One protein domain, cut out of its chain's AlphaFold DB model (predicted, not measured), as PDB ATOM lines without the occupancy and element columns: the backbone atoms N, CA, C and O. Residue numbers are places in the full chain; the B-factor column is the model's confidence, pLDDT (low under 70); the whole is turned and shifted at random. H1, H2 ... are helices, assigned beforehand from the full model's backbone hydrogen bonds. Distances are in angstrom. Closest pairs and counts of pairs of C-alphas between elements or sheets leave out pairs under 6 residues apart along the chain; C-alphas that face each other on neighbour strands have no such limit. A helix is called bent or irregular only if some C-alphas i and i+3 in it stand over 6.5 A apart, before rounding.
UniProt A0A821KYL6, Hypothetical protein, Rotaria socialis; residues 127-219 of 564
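Overview. This is residues 127 to 219 of the 564 residues of the protein "Hypothetical protein" of Rotaria socialis (UniProt A0A821KYL6). One very long helix, H5, sticks out as a single arm, residues 192 to 219, from a small compact head made of four short helices, H1 to H4, and the first part of H5. H2 packs on H5 with its last residues and crosses it at a wide angle, H3 and H4 follow on beyond H2, and H1 is near H5 without touching it. The printed part has 93 residues with five named helices in the order H1, H2, H3, H4, H5 and no named strand; the class is all helix. The whole is extended, with a radius of gyration of the C-alphas of 19.9 A, and spans 69 by 28 by 21 A, the arm making the length.

Along the chain. H1 is residues 127 to 141, 20.9 A from first to last C-alpha, and begins at C-alpha 127, (-18.167, 46.641, -15.722). H2 is residues 143 to 154, 16.5 A long. H3 is residues 160 to 164, 6.2 A. H4 is residues 169 to 175, 10.8 A, and is irregular: C-alphas 170 and 173 are 7.5 A apart. H5 is residues 177 to 217, 58.9 A long, from C-alpha 177 at (-37.557, 40.746, -23.391) to C-alpha 217 at (13.110, 60.225, -46.323).

Arrangement. H1 and H2 are close but not clearly touching, the closest C-alphas being those of Lys 138 and Leu 146, 6.5 A apart; they run opposite ways at a steep tilt of 64 degrees. H1 is near H4 and near H5, and apart from H3. H2 touches H5 with residues 150 to 154 alone, on residues 183 to 187 of H5; the closest C-alphas, of Lys 154 and Asn 187, are 6.6 A apart, and the two lines are only just about perpendicular, at 72 degrees. H2 and H3 only just touch, with 3 pairs of C-alphas within 8 A, the closest those of Ile 149 and Leu 163 at 6.6 A. H3 touches H4, the C-alphas of Lys 164 and His 172 being closest at 6.4 A. H4 and H5 are close but not clearly touching, at a steep tilt of 64 degrees, the same way; their closest C-alphas, of Leu 174 and Leu 180, are 7.2 A apart. H2 and H4 are apart, as are H3 and H5. In H1, H2, H3 and H5 every O i to N i+4 pair is within hydrogen-bond range; in H4 it is 0 of 3, with 3 of 4 O i to N i+3 pairs within range.

Size, cuts and confidence. The two C-alphas farthest apart, of Asn 170 and Gly 219, are 69.2 A apart. Residues 192 to 219, of which 192 to 217 belong to H5, stand free; the body without them spans 31 by 24 by 21 A. The printed part has no cut, and the four links between helices are tight. Mean pLDDT of the printed part is 70.3; 53 residues are under 70, among them residues 127 to 138, 152 to 163 and 173 to 196.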
ATOM      1  N   ILE A 127     -19.094  47.696 -15.284       42.78
ATOM      2  CA  ILE A 127     -18.167  46.641 -15.722       42.78
ATOM      3  C   ILE A 127     -18.304  45.411 -14.823       42.78
ATOM      4  O   ILE A 127     -18.370  44.299 -15.345       42.78
ATOM      5  N   LYS A 128     -18.395  45.613 -13.505       48.97
ATOM      6  CA  LYS A 128     -18.522  44.532 -12.525       48.97
ATOM      7  C   LYS A 128     -19.868  43.805 -12.635       48.97
ATOM      8  O   LYS A 128     -19.883  42.584 -12.760       48.97
ATOM      9  N   ALA A 129     -20.971  44.551 -12.719       54.56
ATOM     10  CA  ALA A 129     -22.313  43.991 -12.885       54.56
ATOM     11  C   ALA A 129     -22.458  43.189 -14.193       54.56
ATOM     12  O   ALA A 129     -23.080  42.129 -14.215       54.56
ATOM     13  N   ASP A 130     -21.843  43.646 -15.289       52.66
ATOM     14  CA  ASP A 130     -21.871  42.912 -16.559       52.66
ATOM     15  C   ASP A 130     -21.011  41.636 -16.520       52.66
ATOM     16  O   ASP A 130     -21.379  40.637 -17.135       52.66
ATOM     17  N   GLN A 131     -19.882  41.638 -15.803       53.84
ATOM     18  CA  GLN A 131     -19.058  40.437 -15.615       53.84
ATOM     19  C   GLN A 131     -19.783  39.386 -14.773       53.84
ATOM     20  O   GLN A 131     -19.820  38.220 -15.164       53.84
ATOM     21  N   GLU A 132     -20.417  39.802 -13.679       60.84
ATOM     22  CA  GLU A 132     -21.217  38.918 -12.827       60.84
ATOM     23  C   GLU A 132     -22.418  38.340 -13.591       60.84
ATOM     24  O   GLU A 132     -22.642  37.134 -13.550       60.84
ATOM     25  N   ARG A 133     -23.124  39.148 -14.397       61.88
ATOM     26  CA  ARG A 133     -24.231  38.669 -15.250       61.88
ATOM     27  C   ARG A 133     -23.778  37.681 -16.326       61.88
ATOM     28  O   ARG A 133     -24.495  36.729 -16.625       61.88
ATOM     29  N   VAL A 134     -22.600  37.881 -16.923       60.75
ATOM     30  CA  VAL A 134     -22.043  36.938 -17.908       60.75
ATOM     31  C   VAL A 134     -21.655  35.615 -17.247       60.75
ATOM     32  O   VAL A 134     -21.924  34.567 -17.831       60.75
ATOM     33  N   GLU A 135     -21.061  35.637 -16.054       63.28
ATOM     34  CA  GLU A 135     -20.742  34.411 -15.310       63.28
ATOM     35  C   GLU A 135     -22.007  33.679 -14.843       63.28
ATOM     36  O   GLU A 135     -22.120  32.474 -15.052       63.28
ATOM     37  N   GLN A 136     -23.026  34.394 -14.365       65.06
ATOM     38  CA  GLN A 136     -24.331  33.801 -14.048       65.06
ATOM     39  C   GLN A 136     -24.982  33.160 -15.283       65.06
ATOM     40  O   GLN A 136     -25.478  32.036 -15.228       65.06
ATOM     41  N   LEU A 137     -24.941  33.826 -16.443       62.81
ATOM     42  CA  LEU A 137     -25.444  33.248 -17.691       62.81
ATOM     43  C   LEU A 137     -24.628  32.028 -18.141       62.81
ATOM     44  O   LEU A 137     -25.209  31.097 -18.702       62.81
ATOM     45  N   LYS A 138     -23.313  31.994 -17.896       66.75
ATOM     46  CA  LYS A 138     -22.476  30.809 -18.150       66.75
ATOM     47  C   LYS A 138     -22.839  29.648 -17.237       66.75
ATOM     48  O   LYS A 138     -22.948  28.530 -17.734       66.75
ATOM     49  N   GLU A 139     -23.066  29.895 -15.951       70.00
ATOM     50  CA  GLU A 139     -23.513  28.867 -15.005       70.00
ATOM     51  C   GLU A 139     -24.885  28.306 -15.396       70.00
ATOM     52  O   GLU A 139     -25.092  27.091 -15.392       70.00
ATOM     53  N   ILE A 140     -25.806  29.177 -15.823       66.88
ATOM     54  CA  ILE A 140     -27.158  28.780 -16.226       66.88
ATOM     55  C   ILE A 140     -27.142  28.030 -17.556       66.88
ATOM     56  O   ILE A 140     -27.796  26.996 -17.677       66.88
ATOM     57  N   LEU A 141     -26.462  28.532 -18.590       69.44
ATOM     58  CA  LEU A 141     -26.562  28.007 -19.958       69.44
ATOM     59  C   LEU A 141     -25.499  26.958 -20.288       69.44
ATOM     60  O   LEU A 141     -25.745  26.098 -21.132       69.44
ATOM     61  N   GLY A 142     -24.351  27.001 -19.619       72.88
ATOM     62  CA  GLY A 142     -23.144  26.295 -20.025       72.88
ATOM     63  C   GLY A 142     -22.425  26.997 -21.184       72.88
ATOM     64  O   GLY A 142     -23.037  27.590 -22.079       72.88
ATOM     65  N   ASP A 143     -21.097  26.887 -21.196       73.38
ATOM     66  CA  ASP A 143     -20.207  27.602 -22.124       73.38
ATOM     67  C   ASP A 143     -20.507  27.374 -23.612       73.38
ATOM     68  O   ASP A 143     -20.266  28.251 -24.446       73.38
ATOM     69  N   GLU A 144     -20.969  26.178 -23.973       74.75
ATOM     70  CA  GLU A 144     -21.209  25.812 -25.369       74.75
ATOM     71  C   GLU A 144     -22.472  26.483 -25.926       74.75
ATOM     72  O   GLU A 144     -22.460  27.022 -27.036       74.75
ATOM     73  N   ILE A 145     -23.550  26.494 -25.139       75.69
ATOM     74  CA  ILE A 145     -24.832  27.096 -25.521       75.69
ATOM     75  C   ILE A 145     -24.688  28.617 -25.563       75.69
ATOM     76  O   ILE A 145     -25.090  29.239 -26.547       75.69
ATOM     77  N   LEU A 146     -24.021  29.211 -24.567       72.38
ATOM     78  CA  LEU A 146     -23.755  30.650 -24.550       72.38
ATOM     79  C   LEU A 146     -22.944  31.097 -25.778       72.38
ATOM     80  O   LEU A 146     -23.272  32.103 -26.409       72.38
ATOM     81  N   ARG A 147     -21.926  30.325 -26.183       73.56
ATOM     82  CA  ARG A 147     -21.155  30.606 -27.407       73.56
ATOM     83  C   ARG A 147     -22.011  30.554 -28.672       73.56
ATOM     84  O   ARG A 147     -21.852  31.417 -29.535       73.56
ATOM     85  N   LYS A 148     -22.910  29.572 -28.793       75.50
ATOM     86  CA  LYS A 148     -23.824  29.445 -29.943       75.50
ATOM     87  C   LYS A 148     -24.815  30.614 -30.012       75.50
ATOM     88  O   LYS A 148     -25.010  31.163 -31.093       75.50
ATOM     89  N   ILE A 149     -25.355  31.046 -28.871       71.19
ATOM     90  CA  ILE A 149     -26.264  32.199 -28.769       71.19
ATOM     91  C   ILE A 149     -25.558  33.499 -29.172       71.19
ATOM     92  O   ILE A 149     -26.046  34.223 -30.037       71.19
ATOM     93  N   LEU A 150     -24.370  33.774 -28.621       69.81
ATOM     94  CA  LEU A 150     -23.593  34.968 -28.978       69.81
ATOM     95  C   LEU A 150     -23.208  34.984 -30.469       69.81
ATOM     96  O   LEU A 150     -23.195  36.044 -31.094       69.81
ATOM     97  N   ALA A 151     -22.931  33.820 -31.065       70.50
ATOM     98  CA  ALA A 151     -22.644  33.699 -32.494       70.50
ATOM     99  C   ALA A 151     -23.878  33.942 -33.385       70.50
ATOM    100  O   ALA A 151     -23.734  34.553 -34.447       70.50
ATOM    101  N   ALA A 152     -25.066  33.495 -32.965       69.12
ATOM    102  CA  ALA A 152     -26.329  33.754 -33.661       69.12
ATOM    103  C   ALA A 152     -26.694  35.248 -33.622       69.12
ATOM    104  O   ALA A 152     -26.906  35.864 -34.665       69.12
ATOM    105  N   LEU A 153     -26.602  35.873 -32.443       65.81
ATOM    106  CA  LEU A 153     -26.819  37.315 -32.270       65.81
ATOM    107  C   LEU A 153     -25.839  38.161 -33.102       65.81
ATOM    108  O   LEU A 153     -26.193  39.220 -33.616       65.81
ATOM    109  N   LYS A 154     -24.599  37.694 -33.300       63.97
ATOM    110  CA  LYS A 154     -23.600  38.370 -34.147       63.97
ATOM    111  C   LYS A 154     -23.951  38.358 -35.642       63.97
ATOM    112  O   LYS A 154     -23.483  39.226 -36.374       63.97
ATOM    113  N   LYS A 155     -24.777  37.411 -36.098       64.06
ATOM    114  CA  LYS A 155     -25.287  37.350 -37.480       64.06
ATOM    115  C   LYS A 155     -26.529  38.222 -37.711       64.06
ATOM    116  O   LYS A 155     -27.056  38.219 -38.818       64.06
ATOM    117  N   ASN A 156     -26.934  39.012 -36.711       57.19
ATOM    118  CA  ASN A 156     -28.103  39.895 -36.753       57.19
ATOM    119  C   ASN A 156     -29.442  39.149 -36.908       57.19
ATOM    120  O   ASN A 156     -30.436  39.723 -37.349       57.19
ATOM    121  N   GLU A 157     -29.483  37.878 -36.512       52.22
ATOM    122  CA  GLU A 157     -30.731  37.168 -36.261       52.22
ATOM    123  C   GLU A 157     -31.206  37.553 -34.853       52.22
ATOM    124  O   GLU A 157     -30.950  36.848 -33.881       52.22
ATOM    125  N   ASN A 158     -31.949  38.656 -34.731       54.59
ATOM    126  CA  ASN A 158     -32.860  38.854 -33.588       54.59
ATOM    127  C   ASN A 158     -34.104  37.946 -33.719       54.59
ATOM    128  O   ASN A 158     -35.182  38.263 -33.219       54.59
ATOM    129  N   ASP A 159     -33.966  36.849 -34.462       63.97
ATOM    130  CA  ASP A 159     -35.009  35.883 -34.719       63.97
ATOM    131  C   ASP A 159     -35.108  34.967 -33.500       63.97
ATOM    132  O   ASP A 159     -34.260  34.105 -33.246       63.97
ATOM    133  N   ILE A 160     -36.149  35.207 -32.707       62.62
ATOM    134  CA  ILE A 160     -36.456  34.446 -31.500       62.62
ATOM    135  C   ILE A 160     -36.555  32.949 -31.825       62.62
ATOM    136  O   ILE A 160     -36.158  32.123 -31.002       62.62
ATOM    137  N   ASP A 161     -37.010  32.576 -33.024       64.88
ATOM    138  CA  ASP A 161     -37.160  31.173 -33.405       64.88
ATOM    139  C   ASP A 161     -35.809  30.514 -33.734       64.88
ATOM    140  O   ASP A 161     -35.599  29.341 -33.415       64.88
ATOM    141  N   ALA A 162     -34.837  31.272 -34.250       67.19
ATOM    142  CA  ALA A 162     -33.458  30.803 -34.398       67.19
ATOM    143  C   ALA A 162     -32.789  30.558 -33.033       67.19
ATOM    144  O   ALA A 162     -32.092  29.556 -32.850       67.19
ATOM    145  N   LEU A 163     -33.050  31.420 -32.043       69.12
ATOM    146  CA  LEU A 163     -32.522  31.264 -30.684       69.12
ATOM    147  C   LEU A 163     -33.193  30.113 -29.912       69.12
ATOM    148  O   LEU A 163     -32.501  29.388 -29.192       69.12
ATOM    149  N   LYS A 164     -34.498  29.867 -30.113       71.62
ATOM    150  CA  LYS A 164     -35.208  28.694 -29.556       71.62
ATOM    151  C   LYS A 164     -34.622  27.367 -30.024       71.62
ATOM    152  O   LYS A 164     -34.612  26.418 -29.252       71.62
ATOM    153  N   ASN A 165     -34.106  27.302 -31.253       74.31
ATOM    154  CA  ASN A 165     -33.465  26.095 -31.785       74.31
ATOM    155  C   ASN A 165     -32.086  25.814 -31.156       74.31
ATOM    156  O   ASN A 165     -31.576  24.698 -31.256       74.31
ATOM    157  N   ILE A 166     -31.468  26.817 -30.522       75.12
ATOM    158  CA  ILE A 166     -30.172  26.702 -29.835       75.12
ATOM    159  C   ILE A 166     -30.372  26.417 -28.337       75.12
ATOM    160  O   ILE A 166     -29.550  25.731 -27.724       75.12
ATOM    161  N   LEU A 167     -31.453  26.937 -27.749       73.69
ATOM    162  CA  LEU A 167     -31.797  26.763 -26.340       73.69
ATOM    163  C   LEU A 167     -32.611  25.479 -26.109       73.69
ATOM    164  O   LEU A 167     -33.594  25.243 -26.808       73.69
ATOM    165  N   PRO A 168     -32.284  24.672 -25.085       74.12
ATOM    166  CA  PRO A 168     -33.170  23.589 -24.672       74.12
ATOM    167  C   PRO A 168     -34.522  24.159 -24.206       74.12
ATOM    168  O   PRO A 168     -34.568  25.238 -23.614       74.12
ATOM    169  N   GLU A 169     -35.619  23.440 -24.471       72.19
ATOM    170  CA  GLU A 169     -37.001  23.922 -24.269       72.19
ATOM    171  C   GLU A 169     -37.267  24.442 -22.849       72.19
ATOM    172  O   GLU A 169     -37.928  25.461 -22.657       72.19
ATOM    173  N   ASN A 170     -36.671  23.807 -21.837       68.94
ATOM    174  CA  ASN A 170     -36.789  24.218 -20.436       68.94
ATOM    175  C   ASN A 170     -36.077  25.541 -20.098       68.94
ATOM    176  O   ASN A 170     -36.173  26.009 -18.966       68.94
ATOM    177  N   LYS A 171     -35.358  26.139 -21.052       66.69
ATOM    178  CA  LYS A 171     -34.659  27.423 -20.923       66.69
ATOM    179  C   LYS A 171     -35.200  28.500 -21.861       66.69
ATOM    180  O   LYS A 171     -34.621  29.579 -21.940       66.69
ATOM    181  N   HIS A 172     -36.319  28.254 -22.549       70.94
ATOM    182  CA  HIS A 172     -36.951  29.250 -23.429       70.94
ATOM    183  C   HIS A 172     -37.462  30.489 -22.677       70.94
ATOM    184  O   HIS A 172     -37.613  31.534 -23.297       70.94
ATOM    185  N   TYR A 173     -37.637  30.421 -21.351       65.56
ATOM    186  CA  TYR A 173     -37.943  31.592 -20.513       65.56
ATOM    187  C   TYR A 173     -36.839  32.667 -20.551       65.56
ATOM    188  O   TYR A 173     -37.107  33.833 -20.304       65.56
ATOM    189  N   LEU A 174     -35.604  32.303 -20.918       58.97
ATOM    190  CA  LEU A 174     -34.488  33.242 -21.102       58.97
ATOM    191  C   LEU A 174     -34.583  34.043 -22.414       58.97
ATOM    192  O   LEU A 174     -33.693  34.831 -22.717       58.97
ATOM    193  N   LEU A 175     -35.631  33.825 -23.212       61.81
ATOM    194  CA  LEU A 175     -35.964  34.634 -24.388       61.81
ATOM    195  C   LEU A 175     -36.978  35.740 -24.070       61.81
ATOM    196  O   LEU A 175     -37.443  36.409 -24.992       61.81
ATOM    197  N   ASP A 176     -37.317  35.926 -22.791       62.62
ATOM    198  CA  ASP A 176     -38.076  37.086 -22.332       62.62
ATOM    199  C   ASP A 176     -37.323  38.391 -22.655       62.62
ATOM    200  O   ASP A 176     -36.089  38.400 -22.792       62.62
ATOM    201  N   SER A 177     -38.061  39.491 -22.816       56.50
ATOM    202  CA  SER A 177     -37.557  40.746 -23.391       56.50
ATOM    203  C   SER A 177     -36.306  41.268 -22.692       56.50
ATOM    204  O   SER A 177     -35.415  41.807 -23.349       56.50
ATOM    205  N   ASP A 178     -36.209  41.056 -21.383       52.78
ATOM    206  CA  ASP A 178     -35.148  41.606 -20.542       52.78
ATOM    207  C   ASP A 178     -33.825  40.839 -20.701       52.78
ATOM    208  O   ASP A 178     -32.753  41.441 -20.804       52.78
ATOM    209  N   VAL A 179     -33.873  39.510 -20.828       56.91
ATOM    210  CA  VAL A 179     -32.673  38.677 -21.030       56.91
ATOM    211  C   VAL A 179     -32.166  38.793 -22.470       56.91
ATOM    212  O   VAL A 179     -30.955  38.883 -22.704       56.91
ATOM    213  N   LEU A 180     -33.079  38.876 -23.444       61.41
ATOM    214  CA  LEU A 180     -32.727  39.129 -24.840       61.41
ATOM    215  C   LEU A 180     -32.082  40.516 -25.015       61.41
ATOM    216  O   LEU A 180     -31.107  40.654 -25.763       61.41
ATOM    217  N   LEU A 181     -32.561  41.529 -24.283       57.91
ATOM    218  CA  LEU A 181     -31.959  42.863 -24.244       57.91
ATOM    219  C   LEU A 181     -30.517  42.808 -23.716       57.91
ATOM    220  O   LEU A 181     -29.616  43.345 -24.362       57.91
ATOM    221  N   ILE A 182     -30.266  42.088 -22.617       57.75
ATOM    222  CA  ILE A 182     -28.923  41.918 -22.033       57.75
ATOM    223  C   ILE A 182     -27.965  41.231 -23.014       57.75
ATOM    224  O   ILE A 182     -26.856  41.717 -23.252       57.75
ATOM    225  N   LEU A 183     -28.388  40.131 -23.643       60.53
ATOM    226  CA  LEU A 183     -27.568  39.412 -24.622       60.53
ATOM    227  C   LEU A 183     -27.250  40.278 -25.855       60.53
ATOM    228  O   LEU A 183     -26.121  40.266 -26.362       60.53
ATOM    229  N   THR A 184     -28.210  41.093 -26.298       61.03
ATOM    230  CA  THR A 184     -28.024  42.052 -27.396       61.03
ATOM    231  C   THR A 184     -27.067  43.179 -26.998       61.03
ATOM    232  O   THR A 184     -26.203  43.566 -27.792       61.03
ATOM    233  N   MET A 185     -27.142  43.670 -25.757       56.50
ATOM    234  CA  MET A 185     -26.215  44.668 -25.211       56.50
ATOM    235  C   MET A 185     -24.782  44.129 -25.114       56.50
ATOM    236  O   MET A 185     -23.850  44.825 -25.524       56.50
ATOM    237  N   ILE A 186     -24.589  42.882 -24.669       60.81
ATOM    238  CA  ILE A 186     -23.274  42.215 -24.611       60.81
ATOM    239  C   ILE A 186     -22.667  42.083 -26.017       60.81
ATOM    240  O   ILE A 186     -21.506  42.446 -26.230       60.81
ATOM    241  N   ASN A 187     -23.450  41.624 -26.999       61.97
ATOM    242  CA  ASN A 187     -23.005  41.505 -28.392       61.97
ATOM    243  C   ASN A 187     -22.671  42.878 -29.008       61.97
ATOM    244  O   ASN A 187     -21.617  43.057 -29.620       61.97
ATOM    245  N   THR A 188     -23.520  43.885 -28.786       56.91
ATOM    246  CA  THR A 188     -23.289  45.260 -29.259       56.91
ATOM    247  C   THR A 188     -22.029  45.855 -28.625       56.91
ATOM    248  O   THR A 188     -21.205  46.441 -29.324       56.91
ATOM    249  N   ARG A 189     -21.802  45.631 -27.324       57.66
ATOM    250  CA  ARG A 189     -20.589  46.054 -26.607       57.66
ATOM    251  C   ARG A 189     -19.337  45.344 -27.126       57.66
ATOM    252  O   ARG A 189     -18.328  46.014 -27.316       57.66
ATOM    253  N   SER A 190     -19.410  44.040 -27.413       56.12
ATOM    254  CA  SER A 190     -18.327  43.260 -28.037       56.12
ATOM    255  C   SER A 190     -17.973  43.779 -29.438       56.12
ATOM    256  O   SER A 190     -16.800  43.949 -29.777       56.12
ATOM    257  N   ASN A 191     -18.977  44.129 -30.243       54.97
ATOM    258  CA  ASN A 191     -18.755  44.738 -31.553       54.97
ATOM    259  C   ASN A 191     -18.191  46.166 -31.434       54.97
ATOM    260  O   ASN A 191     -17.306  46.537 -32.206       54.97
ATOM    261  N   ILE A 192     -18.612  46.953 -30.437       56.97
ATOM    262  CA  ILE A 192     -18.047  48.280 -30.148       56.97
ATOM    263  C   ILE A 192     -16.587  48.174 -29.679       56.97
ATOM    264  O   ILE A 192     -15.757  48.955 -30.138       56.97
ATOM    265  N   THR A 193     -16.231  47.231 -28.801       59.09
ATOM    266  CA  THR A 193     -14.838  47.034 -28.354       59.09
ATOM    267  C   THR A 193     -13.944  46.519 -29.480       59.09
ATOM    268  O   THR A 193     -12.817  46.999 -29.624       59.09
ATOM    269  N   MET A 194     -14.449  45.627 -30.337       57.06
ATOM    270  CA  MET A 194     -13.752  45.178 -31.546       57.06
ATOM    271  C   MET A 194     -13.539  46.338 -32.533       57.06
ATOM    272  O   MET A 194     -12.426  46.540 -33.011       57.06
ATOM    273  N   THR A 195     -14.562  47.163 -32.772       65.88
ATOM    274  CA  THR A 195     -14.471  48.345 -33.652       65.88
ATOM    275  C   THR A 195     -13.505  49.394 -33.090       65.88
ATOM    276  O   THR A 195     -12.664  49.904 -33.823       65.88
ATOM    277  N   LYS A 196     -13.544  49.672 -31.778       69.62
ATOM    278  CA  LYS A 196     -12.577  50.557 -31.101       69.62
ATOM    279  C   LYS A 196     -11.145  50.041 -31.232       69.62
ATOM    280  O   LYS A 196     -10.249  50.819 -31.540       69.62
ATOM    281  N   SER A 197     -10.938  48.735 -31.059       74.00
ATOM    282  CA  SER A 197      -9.624  48.107 -31.236       74.00
ATOM    283  C   SER A 197      -9.128  48.250 -32.677       74.00
ATOM    284  O   SER A 197      -7.975  48.610 -32.886       74.00
ATOM    285  N   LEU A 198      -9.998  48.052 -33.674       81.38
ATOM    286  CA  LEU A 198      -9.658  48.248 -35.087       81.38
ATOM    287  C   LEU A 198      -9.290  49.703 -35.409       81.38
ATOM    288  O   LEU A 198      -8.315  49.931 -36.116       81.38
ATOM    289  N   VAL A 199     -10.016  50.686 -34.865       84.38
ATOM    290  CA  VAL A 199      -9.694  52.116 -35.036       84.38
ATOM    291  C   VAL A 199      -8.339  52.456 -34.413       84.38
ATOM    292  O   VAL A 199      -7.542  53.159 -35.031       84.38
ATOM    293  N   ILE A 200      -8.045  51.921 -33.225       89.12
ATOM    294  CA  ILE A 200      -6.747  52.095 -32.560       89.12
ATOM    295  C   ILE A 200      -5.622  51.491 -33.411       89.12
ATOM    296  O   ILE A 200      -4.634  52.169 -33.686       89.12
ATOM    297  N   TRP A 201      -5.779  50.253 -33.890       92.69
ATOM    298  CA  TRP A 201      -4.796  49.611 -34.769       92.69
ATOM    299  C   TRP A 201      -4.608  50.360 -36.088       92.69
ATOM    300  O   TRP A 201      -3.477  50.511 -36.544       92.69
ATOM    301  N   PHE A 202      -5.688  50.872 -36.676       92.19
ATOM    302  CA  PHE A 202      -5.623  51.697 -37.878       92.19
ATOM    303  C   PHE A 202      -4.838  52.992 -37.635       92.19
ATOM    304  O   PHE A 202      -3.968  53.345 -38.427       92.19
ATOM    305  N   PHE A 203      -5.072  53.663 -36.505       92.31
ATOM    306  CA  PHE A 203      -4.317  54.854 -36.119       92.31
ATOM    307  C   PHE A 203      -2.829  54.549 -35.882       92.31
ATOM    308  O   PHE A 203      -1.967  55.254 -36.407       92.31
ATOM    309  N   PHE A 204      -2.506  53.460 -35.175       94.81
ATOM    310  CA  PHE A 204      -1.121  53.004 -35.015       94.81
ATOM    311  C   PHE A 204      -0.463  52.660 -36.351       94.81
ATOM    312  O   PHE A 204       0.697  53.005 -36.557       94.81
ATOM    313  N   ALA A 205      -1.192  52.034 -37.277       94.38
ATOM    314  CA  ALA A 205      -0.688  51.731 -38.610       94.38
ATOM    315  C   ALA A 205      -0.377  53.010 -39.403       94.38
ATOM    316  O   ALA A 205       0.667  53.078 -40.049       94.38
ATOM    317  N   ILE A 206      -1.218  54.048 -39.308       94.69
ATOM    318  CA  ILE A 206      -0.947  55.361 -39.919       94.69
ATOM    319  C   ILE A 206       0.315  55.988 -39.321       94.69
ATOM    320  O   ILE A 206       1.181  56.441 -40.069       94.69
ATOM    321  N   ILE A 207       0.449  55.990 -37.991       93.62
ATOM    322  CA  ILE A 207       1.642  56.522 -37.321       93.62
ATOM    323  C   ILE A 207       2.888  55.743 -37.749       93.62
ATOM    324  O   ILE A 207       3.891  56.347 -38.119       93.62
ATOM    325  N   ALA A 208       2.828  54.411 -37.746       93.88
ATOM    326  CA  ALA A 208       3.938  53.562 -38.158       93.88
ATOM    327  C   ALA A 208       4.317  53.796 -39.628       93.88
ATOM    328  O   ALA A 208       5.502  53.888 -39.941       93.88
ATOM    329  N   ALA A 209       3.336  53.962 -40.520       94.00
ATOM    330  CA  ALA A 209       3.574  54.294 -41.922       94.00
ATOM    331  C   ALA A 209       4.211  55.683 -42.082       94.00
ATOM    332  O   ALA A 209       5.151  55.840 -42.862       94.00
ATOM    333  N   PHE A 210       3.753  56.678 -41.316       91.44
ATOM    334  CA  PHE A 210       4.339  58.018 -41.306       91.44
ATOM    335  C   PHE A 210       5.789  57.997 -40.808       91.44
ATOM    336  O   PHE A 210       6.669  58.544 -41.470       91.44
ATOM    337  N   ILE A 211       6.063  57.307 -39.695       90.31
ATOM    338  CA  ILE A 211       7.419  57.121 -39.162       90.31
ATOM    339  C   ILE A 211       8.288  56.376 -40.179       90.31
ATOM    340  O   ILE A 211       9.398  56.813 -40.468       90.31
ATOM    341  N   GLY A 212       7.785  55.288 -40.765       91.62
ATOM    342  CA  GLY A 212       8.496  54.512 -41.780       91.62
ATOM    343  C   GLY A 212       8.881  55.366 -42.986       91.62
ATOM    344  O   GLY A 212      10.049  55.393 -43.372       91.62
ATOM    345  N   LYS A 213       7.933  56.145 -43.524       90.44
ATOM    346  CA  LYS A 213       8.199  57.117 -44.590       90.44
ATOM    347  C   LYS A 213       9.242  58.148 -44.163       90.44
ATOM    348  O   LYS A 213      10.162  58.422 -44.921       90.44
ATOM    349  N   TYR A 214       9.121  58.697 -42.958       89.31
ATOM    350  CA  TYR A 214      10.053  59.696 -42.447       89.31
ATOM    351  C   TYR A 214      11.485  59.144 -42.346       89.31
ATOM    352  O   TYR A 214      12.430  59.797 -42.782       89.31
ATOM    353  N   LEU A 215      11.658  57.913 -41.855       90.44
ATOM    354  CA  LEU A 215      12.961  57.239 -41.784       90.44
ATOM    355  C   LEU A 215      13.552  56.950 -43.175       90.44
ATOM    356  O   LEU A 215      14.761  57.098 -43.368       90.44
ATOM    357  N   VAL A 216      12.713  56.579 -44.149       91.56
ATOM    358  CA  VAL A 216      13.117  56.453 -45.561       91.56
ATOM    359  C   VAL A 216      13.562  57.807 -46.117       91.56
ATOM    360  O   VAL A 216      14.635  57.899 -46.711       91.56
ATOM    361  N   ASP A 217      12.795  58.870 -45.868       88.62
ATOM    362  CA  ASP A 217      13.110  60.225 -46.323       88.62
ATOM    363  C   ASP A 217      14.419  60.744 -45.690       88.62
ATOM    364  O   ASP A 217      15.157  61.475 -46.349       88.62
ATOM    365  N   LEU A 218      14.773  60.320 -44.469       90.81
ATOM    366  CA  LEU A 218      16.073  60.589 -43.828       90.81
ATOM    367  C   LEU A 218      17.236  59.732 -44.361       90.81
ATOM    368  O   LEU A 218      18.384  59.933 -43.962       90.81
ATOM    369  N   GLY A 219      16.960  58.790 -45.264       92.69
ATOM    370  CA  GLY A 219      17.964  57.934 -45.887       92.69
ATOM    371  C   GLY A 219      18.407  56.744 -45.036       92.69
ATOM    372  O   GLY A 219      19.376  56.091 -45.408       92.69
TER     373      GLY A 219